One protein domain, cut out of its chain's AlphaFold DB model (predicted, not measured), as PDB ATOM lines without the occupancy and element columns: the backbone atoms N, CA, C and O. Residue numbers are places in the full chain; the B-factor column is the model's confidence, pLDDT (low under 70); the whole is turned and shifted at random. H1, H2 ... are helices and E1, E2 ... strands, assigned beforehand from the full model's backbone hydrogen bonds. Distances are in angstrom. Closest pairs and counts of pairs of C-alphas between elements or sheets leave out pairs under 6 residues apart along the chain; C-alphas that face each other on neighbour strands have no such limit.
ATOM      1  N   ASP A 946       8.582 -39.102 -13.490       57.00
ATOM      2  CA  ASP A 946       9.982 -39.466 -13.739       57.00
ATOM      3  C   ASP A 946      10.128 -40.816 -14.477       57.00
ATOM      4  O   ASP A 946      11.063 -41.010 -15.255       57.00
ATOM      5  N   LYS A 947       9.171 -41.742 -14.323       63.94
ATOM      6  CA  LYS A 947       9.159 -43.025 -15.046       63.94
ATOM      7  C   LYS A 947       8.772 -42.856 -16.515       63.94
ATOM      8  O   LYS A 947       9.440 -43.424 -17.385       63.94
ATOM      9  N   ASP A 948       7.727 -42.083 -16.806       64.38
ATOM     10  CA  ASP A 948       7.304 -41.843 -18.188       64.38
ATOM     11  C   ASP A 948       8.265 -40.896 -18.926       64.38
ATOM     12  O   ASP A 948       8.586 -41.157 -20.086       64.38
ATOM     13  N   PHE A 949       8.871 -39.917 -18.244       67.69
ATOM     14  CA  PHE A 949       9.955 -39.107 -18.814       67.69
ATOM     15  C   PHE A 949      11.192 -39.953 -19.164       67.69
ATOM     16  O   PHE A 949      11.750 -39.819 -20.256       67.69
ATOM     17  N   LYS A 950      11.587 -40.905 -18.305       67.38
ATOM     18  CA  LYS A 950      12.652 -41.879 -18.620       67.38
ATOM     19  C   LYS A 950      12.293 -42.770 -19.808       67.38
ATOM     20  O   LYS A 950      13.154 -43.035 -20.645       67.38
ATOM     21  N   ARG A 951      11.030 -43.194 -19.925       71.00
ATOM     22  CA  ARG A 951      10.534 -43.970 -21.073       71.00
ATOM     23  C   ARG A 951      10.574 -43.156 -22.368       71.00
ATOM     24  O   ARG A 951      11.027 -43.678 -23.381       71.00
ATOM     25  N   PHE A 952      10.144 -41.896 -22.335       74.56
ATOM     26  CA  PHE A 952      10.226 -40.942 -23.445       74.56
ATOM     27  C   PHE A 952      11.679 -40.727 -23.888       74.56
ATOM     28  O   PHE A 952      12.008 -40.910 -25.060       74.56
ATOM     29  N   ARG A 953      12.571 -40.439 -22.933       72.56
ATOM     30  CA  ARG A 953      14.001 -40.203 -23.161       72.56
ATOM     31  C   ARG A 953      14.711 -41.411 -23.772       72.56
ATOM     32  O   ARG A 953      15.258 -41.284 -24.862       72.56
ATOM     33  N   ALA A 954      14.629 -42.585 -23.142       71.00
ATOM     34  CA  ALA A 954      15.270 -43.807 -23.642       71.00
ATOM     35  C   ALA A 954      14.774 -44.200 -25.048       71.00
ATOM     36  O   ALA A 954      15.509 -44.775 -25.847       71.00
ATOM     37  N   ARG A 955      13.520 -43.857 -25.369       74.00
ATOM     38  CA  ARG A 955      12.890 -44.129 -26.661       74.00
ATOM     39  C   ARG A 955      13.311 -43.148 -27.764       74.00
ATOM     40  O   ARG A 955      13.351 -43.550 -28.924       74.00
ATOM     41  N   ILE A 956      13.658 -41.907 -27.413       75.44
ATOM     42  CA  ILE A 956      14.282 -40.931 -28.324       75.44
ATOM     43  C   ILE A 956      15.777 -41.222 -28.494       75.44
ATOM     44  O   ILE A 956      16.279 -41.152 -29.609       75.44
ATOM     45  N   GLU A 957      16.488 -41.608 -27.433       70.50
ATOM     46  CA  GLU A 957      17.925 -41.930 -27.485       70.50
ATOM     47  C   GLU A 957      18.245 -43.099 -28.448       70.50
ATOM     48  O   GLU A 957      19.348 -43.150 -28.987       70.50
ATOM     49  N   GLN A 958      17.267 -43.969 -28.746       70.19
ATOM     50  CA  GLN A 958      17.345 -45.013 -29.783       70.19
ATOM     51  C   GLN A 958      17.242 -44.485 -31.228       70.19
ATOM     52  O   GLN A 958      17.874 -45.036 -32.123       70.19
ATOM     53  N   ASN A 959      16.444 -43.440 -31.477       71.62
ATOM     54  CA  ASN A 959      16.219 -42.863 -32.811       71.62
ATOM     55  C   ASN A 959      16.345 -41.319 -32.740       71.62
ATOM     56  O   ASN A 959      15.368 -40.604 -32.962       71.62
ATOM     57  N   PRO A 960      17.530 -40.771 -32.399       70.44
ATOM     58  CA  PRO A 960      17.671 -39.387 -31.929       70.44
ATOM     59  C   PRO A 960      17.510 -38.307 -33.007       70.44
ATOM     60  O   PRO A 960      17.382 -37.136 -32.658       70.44
ATOM     61  N   GLU A 961      17.505 -38.679 -34.291       73.88
ATOM     62  CA  GLU A 961      17.174 -37.786 -35.412       73.88
ATOM     63  C   GLU A 961      15.687 -37.855 -35.831       73.88
ATOM     64  O   GLU A 961      15.275 -37.193 -36.786       73.88
ATOM     65  N   GLN A 962      14.855 -38.650 -35.144       81.62
ATOM     66  CA  GLN A 962      13.438 -38.802 -35.475       81.62
ATOM     67  C   GLN A 962      12.687 -37.474 -35.303       81.62
ATOM     68  O   GLN A 962      12.566 -36.944 -34.199       81.62
ATOM     69  N   VAL A 963      12.113 -36.969 -36.397       86.50
ATOM     70  CA  VAL A 963      11.332 -35.718 -36.421       86.50
ATOM     71  C   VAL A 963       9.816 -35.928 -36.364       86.50
ATOM     72  O   VAL A 963       9.086 -35.046 -35.912       86.50
ATOM     73  N   ILE A 964       9.336 -37.097 -36.791       89.19
ATOM     74  CA  ILE A 964       7.929 -37.516 -36.751       89.19
ATOM     75  C   ILE A 964       7.881 -38.996 -36.376       89.19
ATOM     76  O   ILE A 964       8.676 -39.790 -36.876       89.19
ATOM     77  N   ARG A 965       6.898 -39.377 -35.556       87.81
ATOM     78  CA  ARG A 965       6.518 -40.773 -35.311       87.81
ATOM     79  C   ARG A 965       5.073 -40.986 -35.769       87.81
ATOM     80  O   ARG A 965       4.141 -40.457 -35.164       87.81
ATOM     81  N   TYR A 966       4.890 -41.742 -36.852       87.56
ATOM     82  CA  TYR A 966       3.589 -42.005 -37.483       87.56
ATOM     83  C   TYR A 966       3.039 -43.375 -37.071       87.56
ATOM     84  O   TYR A 966       3.701 -44.391 -37.270       87.56
ATOM     85  N   GLN A 967       1.827 -43.422 -36.507       83.75
ATOM     86  CA  GLN A 967       1.157 -44.674 -36.139       83.75
ATOM     87  C   GLN A 967      -0.357 -44.453 -35.985       83.75
ATOM     88  O   GLN A 967      -0.855 -44.263 -34.874       83.75
ATOM     89  N   ARG A 968      -1.110 -44.506 -37.092       86.00
ATOM     90  CA  ARG A 968      -2.570 -44.324 -37.063       86.00
ATOM     91  C   ARG A 968      -3.259 -45.385 -36.196       86.00
ATOM     92  O   ARG A 968      -3.050 -46.579 -36.391       86.00
ATOM     93  N   GLY A 969      -4.075 -44.941 -35.240       82.50
ATOM     94  CA  GLY A 969      -4.702 -45.786 -34.215       82.50
ATOM     95  C   GLY A 969      -3.756 -46.242 -33.092       82.50
ATOM     96  O   GLY A 969      -4.159 -47.042 -32.252       82.50
ATOM     97  N   GLY A 970      -2.506 -45.768 -33.071       83.62
ATOM     98  CA  GLY A 970      -1.526 -46.064 -32.027       83.62
ATOM     99  C   GLY A 970      -1.676 -45.201 -30.771       83.62
ATOM    100  O   GLY A 970      -2.589 -44.388 -30.647       83.62
ATOM    101  N   GLN A 971      -0.729 -45.357 -29.844       82.69
ATOM    102  CA  GLN A 971      -0.607 -44.504 -28.657       82.69
ATOM    103  C   GLN A 971       0.512 -43.461 -28.842       82.69
ATOM    104  O   GLN A 971       1.595 -43.815 -29.340       82.69
ATOM    105  N   PRO A 972       0.296 -42.197 -28.424       85.56
ATOM    106  CA  PRO A 972       1.342 -41.182 -28.408       85.56
ATOM    107  C   PRO A 972       2.424 -41.524 -27.376       85.56
ATOM    108  O   PRO A 972       2.144 -42.083 -26.317       85.56
ATOM    109  N   LEU A 973       3.670 -41.172 -27.685       84.38
ATOM    110  CA  LEU A 973       4.785 -41.194 -26.744       84.38
ATOM    111  C   LEU A 973       4.803 -39.841 -26.022       84.38
ATOM    112  O   LEU A 973       5.088 -38.824 -26.653       84.38
ATOM    113  N   LEU A 974       4.455 -39.844 -24.735       81.56
ATOM    114  CA  LEU A 974       4.333 -38.653 -23.890       81.56
ATOM    115  C   LEU A 974       5.538 -38.510 -22.955       81.56
ATOM    116  O   LEU A 974       6.074 -39.515 -22.494       81.56
ATOM    117  N   ALA A 975       5.926 -37.272 -22.656       72.69
ATOM    118  CA  ALA A 975       6.985 -36.933 -21.704       72.69
ATOM    119  C   ALA A 975       6.501 -36.927 -20.240       72.69
ATOM    120  O   ALA A 975       7.307 -37.085 -19.328       72.69
ATOM    121  N   SER A 976       5.196 -36.756 -20.008       69.62
ATOM    122  CA  SER A 976       4.563 -36.802 -18.682       69.62
ATOM    123  C   SER A 976       3.104 -37.274 -18.767       69.62
ATOM    124  O   SER A 976       2.531 -37.362 -19.856       69.62
ATOM    125  N   GLN A 977       2.482 -37.570 -17.619       60.91
ATOM    126  CA  GLN A 977       1.088 -38.035 -17.528       60.91
ATOM    127  C   GLN A 977       0.035 -36.907 -17.598       60.91
ATOM    128  O   GLN A 977      -1.078 -37.056 -17.092       60.91
ATOM    129  N   THR A 978       0.342 -35.770 -18.233       58.53
ATOM    130  CA  THR A 978      -0.694 -34.785 -18.573       58.53
ATOM    131  C   THR A 978      -1.628 -35.377 -19.629       58.53
ATOM    132  O   THR A 978      -1.356 -35.332 -20.827       58.53
ATOM    133  N   ASN A 979      -2.732 -35.973 -19.169       53.78
ATOM    134  CA  ASN A 979      -3.769 -36.519 -20.040       53.78
ATOM    135  C   ASN A 979      -4.250 -35.438 -21.025       53.78
ATOM    136  O   ASN A 979      -4.589 -34.333 -20.585       53.78
ATOM    137  N   PRO A 980      -4.342 -35.732 -22.336       55.19
ATOM    138  CA  PRO A 980      -5.010 -34.830 -23.257       55.19
ATOM    139  C   PRO A 980      -6.466 -34.645 -22.816       55.19
ATOM    140  O   PRO A 980      -7.162 -35.616 -22.507       55.19
ATOM    141  N   PHE A 981      -6.933 -33.393 -22.805       59.75
ATOM    142  CA  PHE A 981      -8.355 -33.085 -22.637       59.75
ATOM    143  C   PHE A 981      -9.188 -33.893 -23.641       59.75
ATOM    144  O   PHE A 981      -8.736 -34.130 -24.763       59.75
ATOM    145  N   ALA A 982     -10.396 -34.296 -23.231       74.50
ATOM    146  CA  ALA A 982     -11.282 -35.173 -23.997       74.50
ATOM    147  C   ALA A 982     -11.337 -34.775 -25.484       74.50
ATOM    148  O   ALA A 982     -11.830 -33.702 -25.838       74.50
ATOM    149  N   ILE A 983     -10.775 -35.637 -26.336       86.88
ATOM    150  CA  ILE A 983     -10.505 -35.327 -27.742       86.88
ATOM    151  C   ILE A 983     -11.843 -35.094 -28.461       86.88
ATOM    152  O   ILE A 983     -12.682 -35.999 -28.481       86.88
ATOM    153  N   PRO A 984     -12.076 -33.914 -29.063       89.88
ATOM    154  CA  PRO A 984     -13.369 -33.596 -29.650       89.88
ATOM    155  C   PRO A 984     -13.650 -34.472 -30.875       89.88
ATOM    156  O   PRO A 984     -12.825 -34.572 -31.792       89.88
ATOM    157  N   ALA A 985     -14.850 -35.055 -30.915       92.25
ATOM    158  CA  ALA A 985     -15.363 -35.787 -32.068       92.25
ATOM    159  C   ALA A 985     -15.367 -34.924 -33.345       92.25
ATOM    160  O   ALA A 985     -15.348 -33.693 -33.297       92.25
ATOM    161  N   CYS A 986     -15.370 -35.571 -34.511       91.94
ATOM    162  CA  CYS A 986     -15.281 -34.894 -35.797       91.94
ATOM    163  C   CYS A 986     -16.518 -34.020 -36.065       91.94
ATOM    164  O   CYS A 986     -17.622 -34.531 -36.258       91.94
ATOM    165  N   GLU A 987     -16.305 -32.708 -36.180       88.25
ATOM    166  CA  GLU A 987     -17.340 -31.682 -36.405       88.25
ATOM    167  C   GLU A 987     -18.196 -31.890 -37.672       88.25
ATOM    168  O   GLU A 987     -19.234 -31.253 -37.817       88.25
ATOM    169  N   GLN A 988     -17.777 -32.762 -38.598       88.94
ATOM    170  CA  GLN A 988     -18.490 -33.047 -39.852       88.94
ATOM    171  C   GLN A 988     -19.370 -34.305 -39.813       88.94
ATOM    172  O   GLN A 988     -20.268 -34.431 -40.641       88.94
ATOM    173  N   CYS A 989     -19.102 -35.265 -38.921       90.50
ATOM    174  CA  CYS A 989     -19.792 -36.566 -38.926       90.50
ATOM    175  C   CYS A 989     -20.045 -37.185 -37.541       90.50
ATOM    176  O   CYS A 989     -20.585 -38.284 -37.466       90.50
ATOM    177  N   GLY A 990     -19.622 -36.537 -36.452       90.12
ATOM    178  CA  GLY A 990     -19.777 -37.034 -35.081       90.12
ATOM    179  C   GLY A 990     -18.872 -38.212 -34.696       90.12
ATOM    180  O   GLY A 990     -18.835 -38.576 -33.525       90.12
ATOM    181  N   ALA A 991     -18.120 -38.802 -35.632       91.81
ATOM    182  CA  ALA A 991     -17.221 -39.917 -35.342       91.81
ATOM    183  C   ALA A 991     -15.992 -39.473 -34.527       91.81
ATOM    184  O   ALA A 991     -15.468 -38.373 -34.716       91.81
ATOM    185  N   GLU A 992     -15.494 -40.344 -33.651       93.75
ATOM    186  CA  GLU A 992     -14.319 -40.074 -32.811       93.75
ATOM    187  C   GLU A 992     -13.059 -39.780 -33.646       93.75
ATOM    188  O   GLU A 992     -12.905 -40.283 -34.769       93.75
ATOM    189  N   ARG A 993     -12.135 -38.979 -33.100       92.69
ATOM    190  CA  ARG A 993     -10.821 -38.729 -33.710       92.69
ATOM    191  C   ARG A 993      -9.764 -39.657 -33.100       92.69
ATOM    192  O   ARG A 993      -9.593 -39.692 -31.887       92.69
ATOM    193  N   LEU A 994      -9.037 -40.383 -33.948       93.19
ATOM    194  CA  LEU A 994      -7.953 -41.291 -33.559       93.19
ATOM    195  C   LEU A 994      -6.598 -40.592 -33.666       93.19
ATOM    196  O   LEU A 994      -6.416 -39.740 -34.535       93.19
ATOM    197  N   PHE A 995      -5.635 -41.000 -32.837       92.62
ATOM    198  CA  PHE A 995      -4.233 -40.610 -33.000       92.62
ATOM    199  C   PHE A 995      -3.718 -41.043 -34.380       92.62
ATOM    200  O   PHE A 995      -3.991 -42.157 -34.830       92.62
ATOM    201  N   GLU A 996      -2.979 -40.163 -35.047       92.19
ATOM    202  CA  GLU A 996      -2.457 -40.379 -36.397       92.19
ATOM    203  C   GLU A 996      -0.923 -40.406 -36.400       92.19
ATOM    204  O   GLU A 996      -0.303 -41.393 -36.799       92.19
ATOM    205  N   PHE A 997      -0.313 -39.323 -35.919       93.31
ATOM    206  CA  PHE A 997       1.129 -39.176 -35.763       93.31
ATOM    207  C   PHE A 997       1.453 -38.137 -34.692       93.31
ATOM    208  O   PHE A 997       0.597 -37.347 -34.293       93.31
ATOM    209  N   GLN A 998       2.708 -38.115 -34.249       90.38
ATOM    210  CA  GLN A 998       3.249 -37.045 -33.419       90.38
ATOM    211  C   GLN A 998       4.481 -36.404 -34.060       90.38
ATOM    212  O   GLN A 998       5.262 -37.075 -34.740       90.38
ATOM    213  N   ILE A 999       4.644 -35.107 -33.821       91.69
ATOM    214  CA  ILE A 999       5.825 -34.322 -34.180       91.69
ATOM    215  C   ILE A 999       6.773 -34.331 -32.982       91.69
ATOM    216  O   ILE A 999       6.352 -34.057 -31.856       91.69
ATOM    217  N   MET A1000       8.039 -34.655 -33.232       87.44
ATOM    218  CA  MET A1000       9.066 -34.821 -32.205       87.44
ATOM    219  C   MET A1000       9.862 -33.520 -31.975       87.44
ATOM    220  O   MET A1000       9.915 -32.670 -32.873       87.44
ATOM    221  N   PRO A1001      10.538 -33.361 -30.819       82.38
ATOM    222  CA  PRO A1001      11.359 -32.182 -30.522       82.38
ATOM    223  C   PRO A1001      12.506 -31.956 -31.512       82.38
ATOM    224  O   PRO A1001      12.852 -30.816 -31.803       82.38
ATOM    225  N   HIS A1002      13.078 -33.021 -32.090       82.12
ATOM    226  CA  HIS A1002      14.228 -32.905 -32.995       82.12
ATOM    227  C   HIS A1002      13.951 -32.010 -34.218       82.12
ATOM    228  O   HIS A1002      14.868 -31.368 -34.734       82.12
ATOM    229  N   LEU A1003      12.684 -31.892 -34.645       84.69
ATOM    230  CA  LEU A1003      12.286 -31.018 -35.751       84.69
ATOM    231  C   LEU A1003      12.586 -29.531 -35.469       84.69
ATOM    232  O   LEU A1003      12.869 -28.788 -36.408       84.69
ATOM    233  N   LEU A1004      12.593 -29.101 -34.199       82.44
ATOM    234  CA  LEU A1004      12.939 -27.730 -33.792       82.44
ATOM    235  C   LEU A1004      14.335 -27.321 -34.299       82.44
ATOM    236  O   LEU A1004      14.537 -26.184 -34.723       82.44
ATOM    237  N   THR A1005      15.275 -28.271 -34.372       77.94
ATOM    238  CA  THR A1005      16.656 -28.037 -34.843       77.94
ATOM    239  C   THR A1005      16.767 -27.705 -36.341       77.94
ATOM    240  O   THR A1005      17.827 -27.272 -36.795       77.94
ATOM    241  N   TYR A1006      15.681 -27.864 -37.108       77.75
ATOM    242  CA  TYR A1006      15.590 -27.550 -38.540       77.75
ATOM    243  C   TYR A1006      14.817 -26.247 -38.824       77.75
ATOM    244  O   TYR A1006      14.653 -25.873 -39.986       77.75
ATOM    245  N   MET A1007      14.335 -25.546 -37.791       76.81
ATOM    246  CA  MET A1007      13.444 -24.386 -37.953       76.81
ATOM    247  C   MET A1007      14.150 -23.052 -38.215       76.81
ATOM    248  O   MET A1007      13.467 -22.083 -38.544       76.81
ATOM    249  N   ASP A1008      15.483 -23.008 -38.100       65.50
ATOM    250  CA  ASP A1008      16.329 -21.827 -38.366       65.50
ATOM    251  C   ASP A1008      15.821 -20.563 -37.630       65.50
ATOM    252  O   ASP A1008      15.740 -19.463 -38.175       65.50
ATOM    253  N   LEU A1009      15.388 -20.757 -36.376       64.81
ATOM    254  CA  LEU A1009      14.873 -19.705 -35.503       64.81
ATOM    255  C   LEU A1009      16.035 -19.053 -34.746       64.81
ATOM    256  O   LEU A1009      16.430 -19.521 -33.679       64.81
ATOM    257  N   ASP A1010      16.567 -17.964 -35.301       46.88
ATOM    258  CA  ASP A1010      17.521 -17.093 -34.608       46.88
ATOM    259  C   ASP A1010      16.994 -16.655 -33.222       46.88
ATOM    260  O   ASP A1010      15.795 -16.430 -33.046       46.88
ATOM    261  N   THR A1011      17.920 -16.432 -32.278       39.88
ATOM    262  CA  THR A1011      17.752 -16.030 -30.853       39.88
ATOM    263  C   THR A1011      17.356 -17.127 -29.850       39.88
ATOM    264  O   THR A1011      16.192 -17.508 -29.708       39.88
ATOM    265  N   VAL A1012      18.352 -17.554 -29.062       39.56
ATOM    266  CA  VAL A1012      18.209 -18.398 -27.861       39.56
ATOM    267  C   VAL A1012      17.748 -17.530 -26.680       39.56
ATOM    268  O   VAL A1012      18.529 -17.206 -25.787       39.56
ATOM    269  N   ASP A1013      16.474 -17.138 -26.701       40.66
ATOM    270  CA  ASP A1013      15.796 -16.459 -25.586       40.66
ATOM    271  C   ASP A1013      14.833 -17.430 -24.879       40.66
ATOM    272  O   ASP A1013      14.308 -18.345 -25.514       40.66
ATOM    273  N   GLU A1014      14.506 -17.179 -23.607       43.56
ATOM    274  CA  GLU A1014      13.679 -18.040 -22.726       43.56
ATOM    275  C   GLU A1014      12.213 -18.277 -23.179       43.56
ATOM    276  O   GLU A1014      11.450 -18.938 -22.481       43.56
ATOM    277  N   PHE A1015      11.810 -17.768 -24.348       48.62
ATOM    278  CA  PHE A1015      10.439 -17.811 -24.880       48.62
ATOM    279  C   PHE A1015      10.395 -18.321 -26.333       48.62
ATOM    280  O   PHE A1015       9.667 -17.796 -27.172       48.62
ATOM    281  N   GLY A1016      11.242 -19.293 -26.679       63.53
ATOM    282  CA  GLY A1016      11.268 -19.908 -28.011       63.53
ATOM    283  C   GLY A1016       9.973 -20.644 -28.400       63.53
ATOM    284  O   GLY A1016       9.076 -20.861 -27.592       63.53
ATOM    285  N   VAL A1017       9.890 -21.055 -29.668       73.69
ATOM    286  CA  VAL A1017       8.900 -22.047 -30.124       73.69
ATOM    287  C   VAL A1017       9.371 -23.417 -29.626       73.69
ATOM    288  O   VAL A1017      10.459 -23.840 -30.008       73.69
ATOM    289  N   ASP A1018       8.583 -24.082 -28.779       75.50
ATOM    290  CA  ASP A1018       8.975 -25.310 -28.064       75.50
ATOM    291  C   ASP A1018       7.790 -26.292 -27.899       75.50
ATOM    292  O   ASP A1018       6.626 -25.881 -27.828       75.50
ATOM    293  N   TRP A1019       8.097 -27.590 -27.857       81.75
ATOM    294  CA  TRP A1019       7.219 -28.693 -27.467       81.75
ATOM    295  C   TRP A1019       8.027 -29.936 -27.064       81.75
ATOM    296  O   TRP A1019       9.005 -30.303 -27.715       81.75
ATOM    297  N   ALA A1020       7.511 -30.696 -26.095       78.75
ATOM    298  CA  ALA A1020       7.930 -32.082 -25.879       78.75
ATOM    299  C   ALA A1020       7.321 -33.023 -26.938       78.75
ATOM    300  O   ALA A1020       7.971 -33.950 -27.412       78.75
ATOM    301  N   THR A1021       6.071 -32.792 -27.347       86.19
ATOM    302  CA  THR A1021       5.447 -33.495 -28.481       86.19
ATOM    303  C   THR A1021       4.210 -32.746 -28.978       86.19
ATOM    304  O   THR A1021       3.485 -32.142 -28.185       86.19
ATOM    305  N   VAL A1022       3.928 -32.807 -30.284       90.00
ATOM    306  CA  VAL A1022       2.645 -32.354 -30.855       90.00
ATOM    307  C   VAL A1022       1.926 -33.546 -31.475       90.00
ATOM    308  O   VAL A1022       2.323 -34.041 -32.528       90.00
ATOM    309  N   CYS A1023       0.868 -34.014 -30.820       91.31
ATOM    310  CA  CYS A1023       0.085 -35.177 -31.227       91.31
ATOM    311  C   CYS A1023      -1.085 -34.753 -32.124       91.31
ATOM    312  O   CYS A1023      -1.873 -33.872 -31.768       91.31
ATOM    313  N   ILE A1024      -1.207 -35.399 -33.284       93.56
ATOM    314  CA  ILE A1024      -2.214 -35.108 -34.306       93.56
ATOM    315  C   ILE A1024      -3.288 -36.198 -34.289       93.56
ATOM    316  O   ILE A1024      -2.975 -37.389 -34.339       93.56
ATOM    317  N   TYR A1025      -4.555 -35.783 -34.247       93.81
ATOM    318  CA  TYR A1025      -5.724 -36.656 -34.169       93.81
ATOM    319  C   TYR A1025      -6.697 -36.352 -35.313       93.81
ATOM    320  O   TYR A1025      -7.129 -35.208 -35.472       93.81
ATOM    321  N   THR A1026      -7.080 -37.366 -36.093       95.12
ATOM    322  CA  THR A1026      -7.965 -37.205 -37.263       95.12
ATOM    323  C   THR A1026      -9.218 -38.069 -37.168       95.12
ATOM    324  O   THR A1026      -9.234 -39.075 -36.460       95.12
ATOM    325  N   CYS A1027     -10.274 -37.702 -37.900       94.19
ATOM    326  CA  CYS A1027     -11.505 -38.485 -37.997       94.19
ATOM    327  C   CYS A1027     -11.236 -39.981 -38.271       94.19
ATOM    328  O   CYS A1027     -10.710 -40.341 -39.327       94.19
ATOM    329  N   SER A1028     -11.685 -40.857 -37.364       93.06
ATOM    330  CA  SER A1028     -11.640 -42.325 -37.502       93.06
ATOM    331  C   SER A1028     -12.138 -42.799 -38.873       93.06
ATOM    332  O   SER A1028     -11.414 -43.489 -39.595       93.06
ATOM    333  N   ALA A1029     -13.328 -42.336 -39.259       90.31
ATOM    334  CA  ALA A1029     -14.020 -42.677 -40.500       90.31
ATOM    335  C   ALA A1029     -13.506 -41.964 -41.773       90.31
ATOM    336  O   ALA A1029     -14.068 -42.193 -42.839       90.31
ATOM    337  N   SER A1030     -12.499 -41.077 -41.692       91.38
ATOM    338  CA  SER A1030     -12.016 -40.251 -42.823       91.38
ATOM    339  C   SER A1030     -13.144 -39.604 -43.657       91.38
ATOM    340  O   SER A1030     -13.128 -39.646 -44.884       91.38
ATOM    341  N   CYS A1031     -14.143 -39.013 -42.990       90.06
ATOM    342  CA  CYS A1031     -15.361 -38.489 -43.625       90.06
ATOM    343  C   CYS A1031     -15.087 -37.411 -44.692       90.06
ATOM    344  O   CYS A1031     -14.165 -36.608 -44.541       90.06
ATOM    345  N   ASP A1032     -15.899 -37.369 -45.751       80.00
ATOM    346  CA  ASP A1032     -15.597 -36.576 -46.958       80.00
ATOM    347  C   ASP A1032     -15.885 -35.068 -46.842       80.00
ATOM    348  O   ASP A1032     -15.337 -34.273 -47.599       80.00
ATOM    349  N   GLY A1033     -16.697 -34.673 -45.855       67.94
ATOM    350  CA  GLY A1033     -17.133 -33.290 -45.650       67.94
ATOM    351  C   GLY A1033     -18.314 -32.905 -46.546       67.94
ATOM    352  O   GLY A1033     -18.340 -33.201 -47.735       67.94
ATOM    353  N   ALA A1034     -19.312 -32.220 -45.984       58.84
ATOM    354  CA  ALA A1034     -20.532 -31.885 -46.729       58.84
ATOM    355  C   ALA A1034     -20.373 -30.676 -47.677       58.84
ATOM    356  O   ALA A1034     -21.218 -30.455 -48.541       58.84
ATOM    357  N   SER A1035     -19.330 -29.856 -47.489       62.78
ATOM    358  CA  SER A1035     -19.120 -28.613 -48.258       62.78
ATOM    359  C   SER A1035     -17.679 -28.077 -48.293       62.78
ATOM    360  O   SER A1035     -17.413 -27.135 -49.034       62.78
ATOM    361  N   GLN A1036     -16.740 -28.636 -47.520       72.62
ATOM    362  CA  GLN A1036     -15.367 -28.127 -47.394       72.62
ATOM    363  C   GLN A1036     -14.347 -29.219 -47.734       72.62
ATOM    364  O   GLN A1036     -14.426 -30.323 -47.206       72.62
ATOM    365  N   ARG A1037     -13.356 -28.905 -48.581       87.19
ATOM    366  CA  ARG A1037     -12.313 -29.860 -49.028       87.19
ATOM    367  C   ARG A1037     -11.078 -29.912 -48.124       87.19
ATOM    368  O   ARG A1037     -10.195 -30.740 -48.345       87.19
ATOM    369  N   TYR A1038     -11.002 -29.009 -47.150       91.75
ATOM    370  CA  TYR A1038      -9.958 -28.928 -46.131       91.75
ATOM    371  C   TYR A1038     -10.637 -28.901 -44.764       91.75
ATOM    372  O   TYR A1038     -11.077 -27.857 -44.291       91.75
ATOM    373  N   LEU A1039     -10.763 -30.076 -44.156       92.12
ATOM    374  CA  LEU A1039     -11.462 -30.279 -42.892       92.12
ATOM    375  C   LEU A1039     -10.500 -30.075 -41.727       92.12
ATOM    376  O   LEU A1039      -9.394 -30.619 -41.739       92.12
ATOM    377  N   LYS A1040     -10.910 -29.300 -40.719       91.94
ATOM    378  CA  LYS A1040     -10.082 -29.066 -39.534       91.94
ATOM    379  C   LYS A1040     -10.005 -30.339 -38.688       91.94
ATOM    380  O   LYS A1040     -11.021 -30.932 -38.325       91.94
ATOM    381  N   GLU A1041      -8.787 -30.756 -38.373       93.94
ATOM    382  CA  GLU A1041      -8.506 -31.879 -37.478       93.94
ATOM    383  C   GLU A1041      -7.831 -31.376 -36.193       93.94
ATOM    384  O   GLU A1041      -7.478 -30.198 -36.077       93.94
ATOM    385  N   TYR A1042      -7.718 -32.244 -35.189       92.12
ATOM    386  CA  TYR A1042      -7.323 -31.845 -33.840       92.12
ATOM    387  C   TYR A1042      -5.817 -32.032 -33.612       92.12
ATOM    388  O   TYR A1042      -5.233 -33.047 -33.990       92.12
ATOM    389  N   SER A1043      -5.189 -31.056 -32.960       91.25
ATOM    390  CA  SER A1043      -3.791 -31.109 -32.522       91.25
ATOM    391  C   SER A1043      -3.698 -30.760 -31.048       91.25
ATOM    392  O   SER A1043      -4.244 -29.739 -30.625       91.25
ATOM    393  N   TRP A1044      -2.952 -31.562 -30.297       88.38
ATOM    394  CA  TRP A1044      -2.672 -31.337 -28.884       88.38
ATOM    395  C   TRP A1044      -1.158 -31.280 -28.659       88.38
ATOM    396  O   TRP A1044      -0.424 -32.135 -29.157       88.38
ATOM    397  N   LYS A1045      -0.696 -30.252 -27.941       85.12
ATOM    398  CA  LYS A1045       0.711 -30.046 -27.573       85.12
ATOM    399  C   LYS A1045       0.932 -30.510 -26.135       85.12
ATOM    400  O   LYS A1045       0.122 -30.198 -25.269       85.12
ATOM    401  N   GLN A1046       2.061 -31.167 -25.894       80.44
ATOM    402  CA  GLN A1046       2.635 -31.346 -24.566       80.44
ATOM    403  C   GLN A1046       3.921 -30.522 -24.459       80.44
ATOM    404  O   GLN A1046       4.769 -30.583 -25.353       80.44
ATOM    405  N   ASP A1047       4.064 -29.785 -23.363       75.56
ATOM    406  CA  ASP A1047       5.292 -29.084 -22.988       75.56
ATOM    407  C   ASP A1047       6.150 -29.935 -22.044       75.56
ATOM    408  O   ASP A1047       5.654 -30.859 -21.396       75.56
TER     409      ASP A1047
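This is residues 946 to 1047 of the 1050 residues of the protein "MYND-type domain-containing protein" of Trichuris suis (pig whipworm) (UniProt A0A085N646). What does the model look like at first sight? A strongly twisted wall of four antiparallel strands, E1 to E4, makes the middle length of the domain, and the long loop of residues 967 to 992 passes over one of its faces. Beyond one end of the strands, H1 sits off the sheet and short H2 only grazes it, while residues 1010 to 1015 stick out. What is it made of? The printed part has 102 residues with two named helices and four named strands, in the order H1 E1 E2 H2 E3 E4; the class is mixed, helices and strands, with 44 residues in named elements, under half, and the sheet's order is E1 - E2 - E3 - E4. How compact is it? It is only just loose, close to compact, with a radius of gyration of the C-alphas of 15.7 A, and it spans 44 by 33 by 23 A.

Where does the first helix stand? H1, residues 946 to 957, is not on the sheet, with 0 pairs of C-alphas within 10 A. How does the sheet begin? E1, residues 964 to 966, is an edge strand and forms a hairpin with E2, residues 993 to 999, antiparallel at 150 degrees; N 965 and O 998 are 2.9 A apart, within hydrogen-bond range. Where is the second helix? H2, residues 1001 to 1006, only grazes the sheet with its residues 1001 to 1003, and it is apart from H1. In H1 every O i to N i+4 pair is within hydrogen-bond range; in H2 0 of 2 are, but 3 of 3 O i to N i+3 pairs are. How does the sheet go on? E3, residues 1021 to 1027, is antiparallel to E2 at 149 degrees, with N 996 and O 1024 within hydrogen-bond range at 2.9 A. E3 forms a hairpin with E4, residues 1038 to 1046, the other edge strand, antiparallel at 147 degrees, with N 1023 and O 1044 within hydrogen-bond range at 2.8 A.

Where does the first element begin? C-alpha 946 of H1 is at (9.982, -39.466, -13.739), and H1 is 16.1 A long. How long are the others? E1 measures 6.3 A, E2 17.2 A, H2 10.2 A, E3 20.1 A and E4 25.1 A. Where does the last one end? C-alpha 1046 of E4 is at (2.635, -31.346, -24.566).

How far does it reach? The two C-alphas farthest apart, those of Asp 946 and Ser 1035, are 46.4 A apart. Is it continuous? The printed part has no cut; the links E1 to E2 and H2 to E3 are long. Where is confidence low? The pLDDT is under 70 in residues 946 to 950, 976 to 981, 1008 to 1016 and 1033 to 1035, and its mean over the printed part is 78.5.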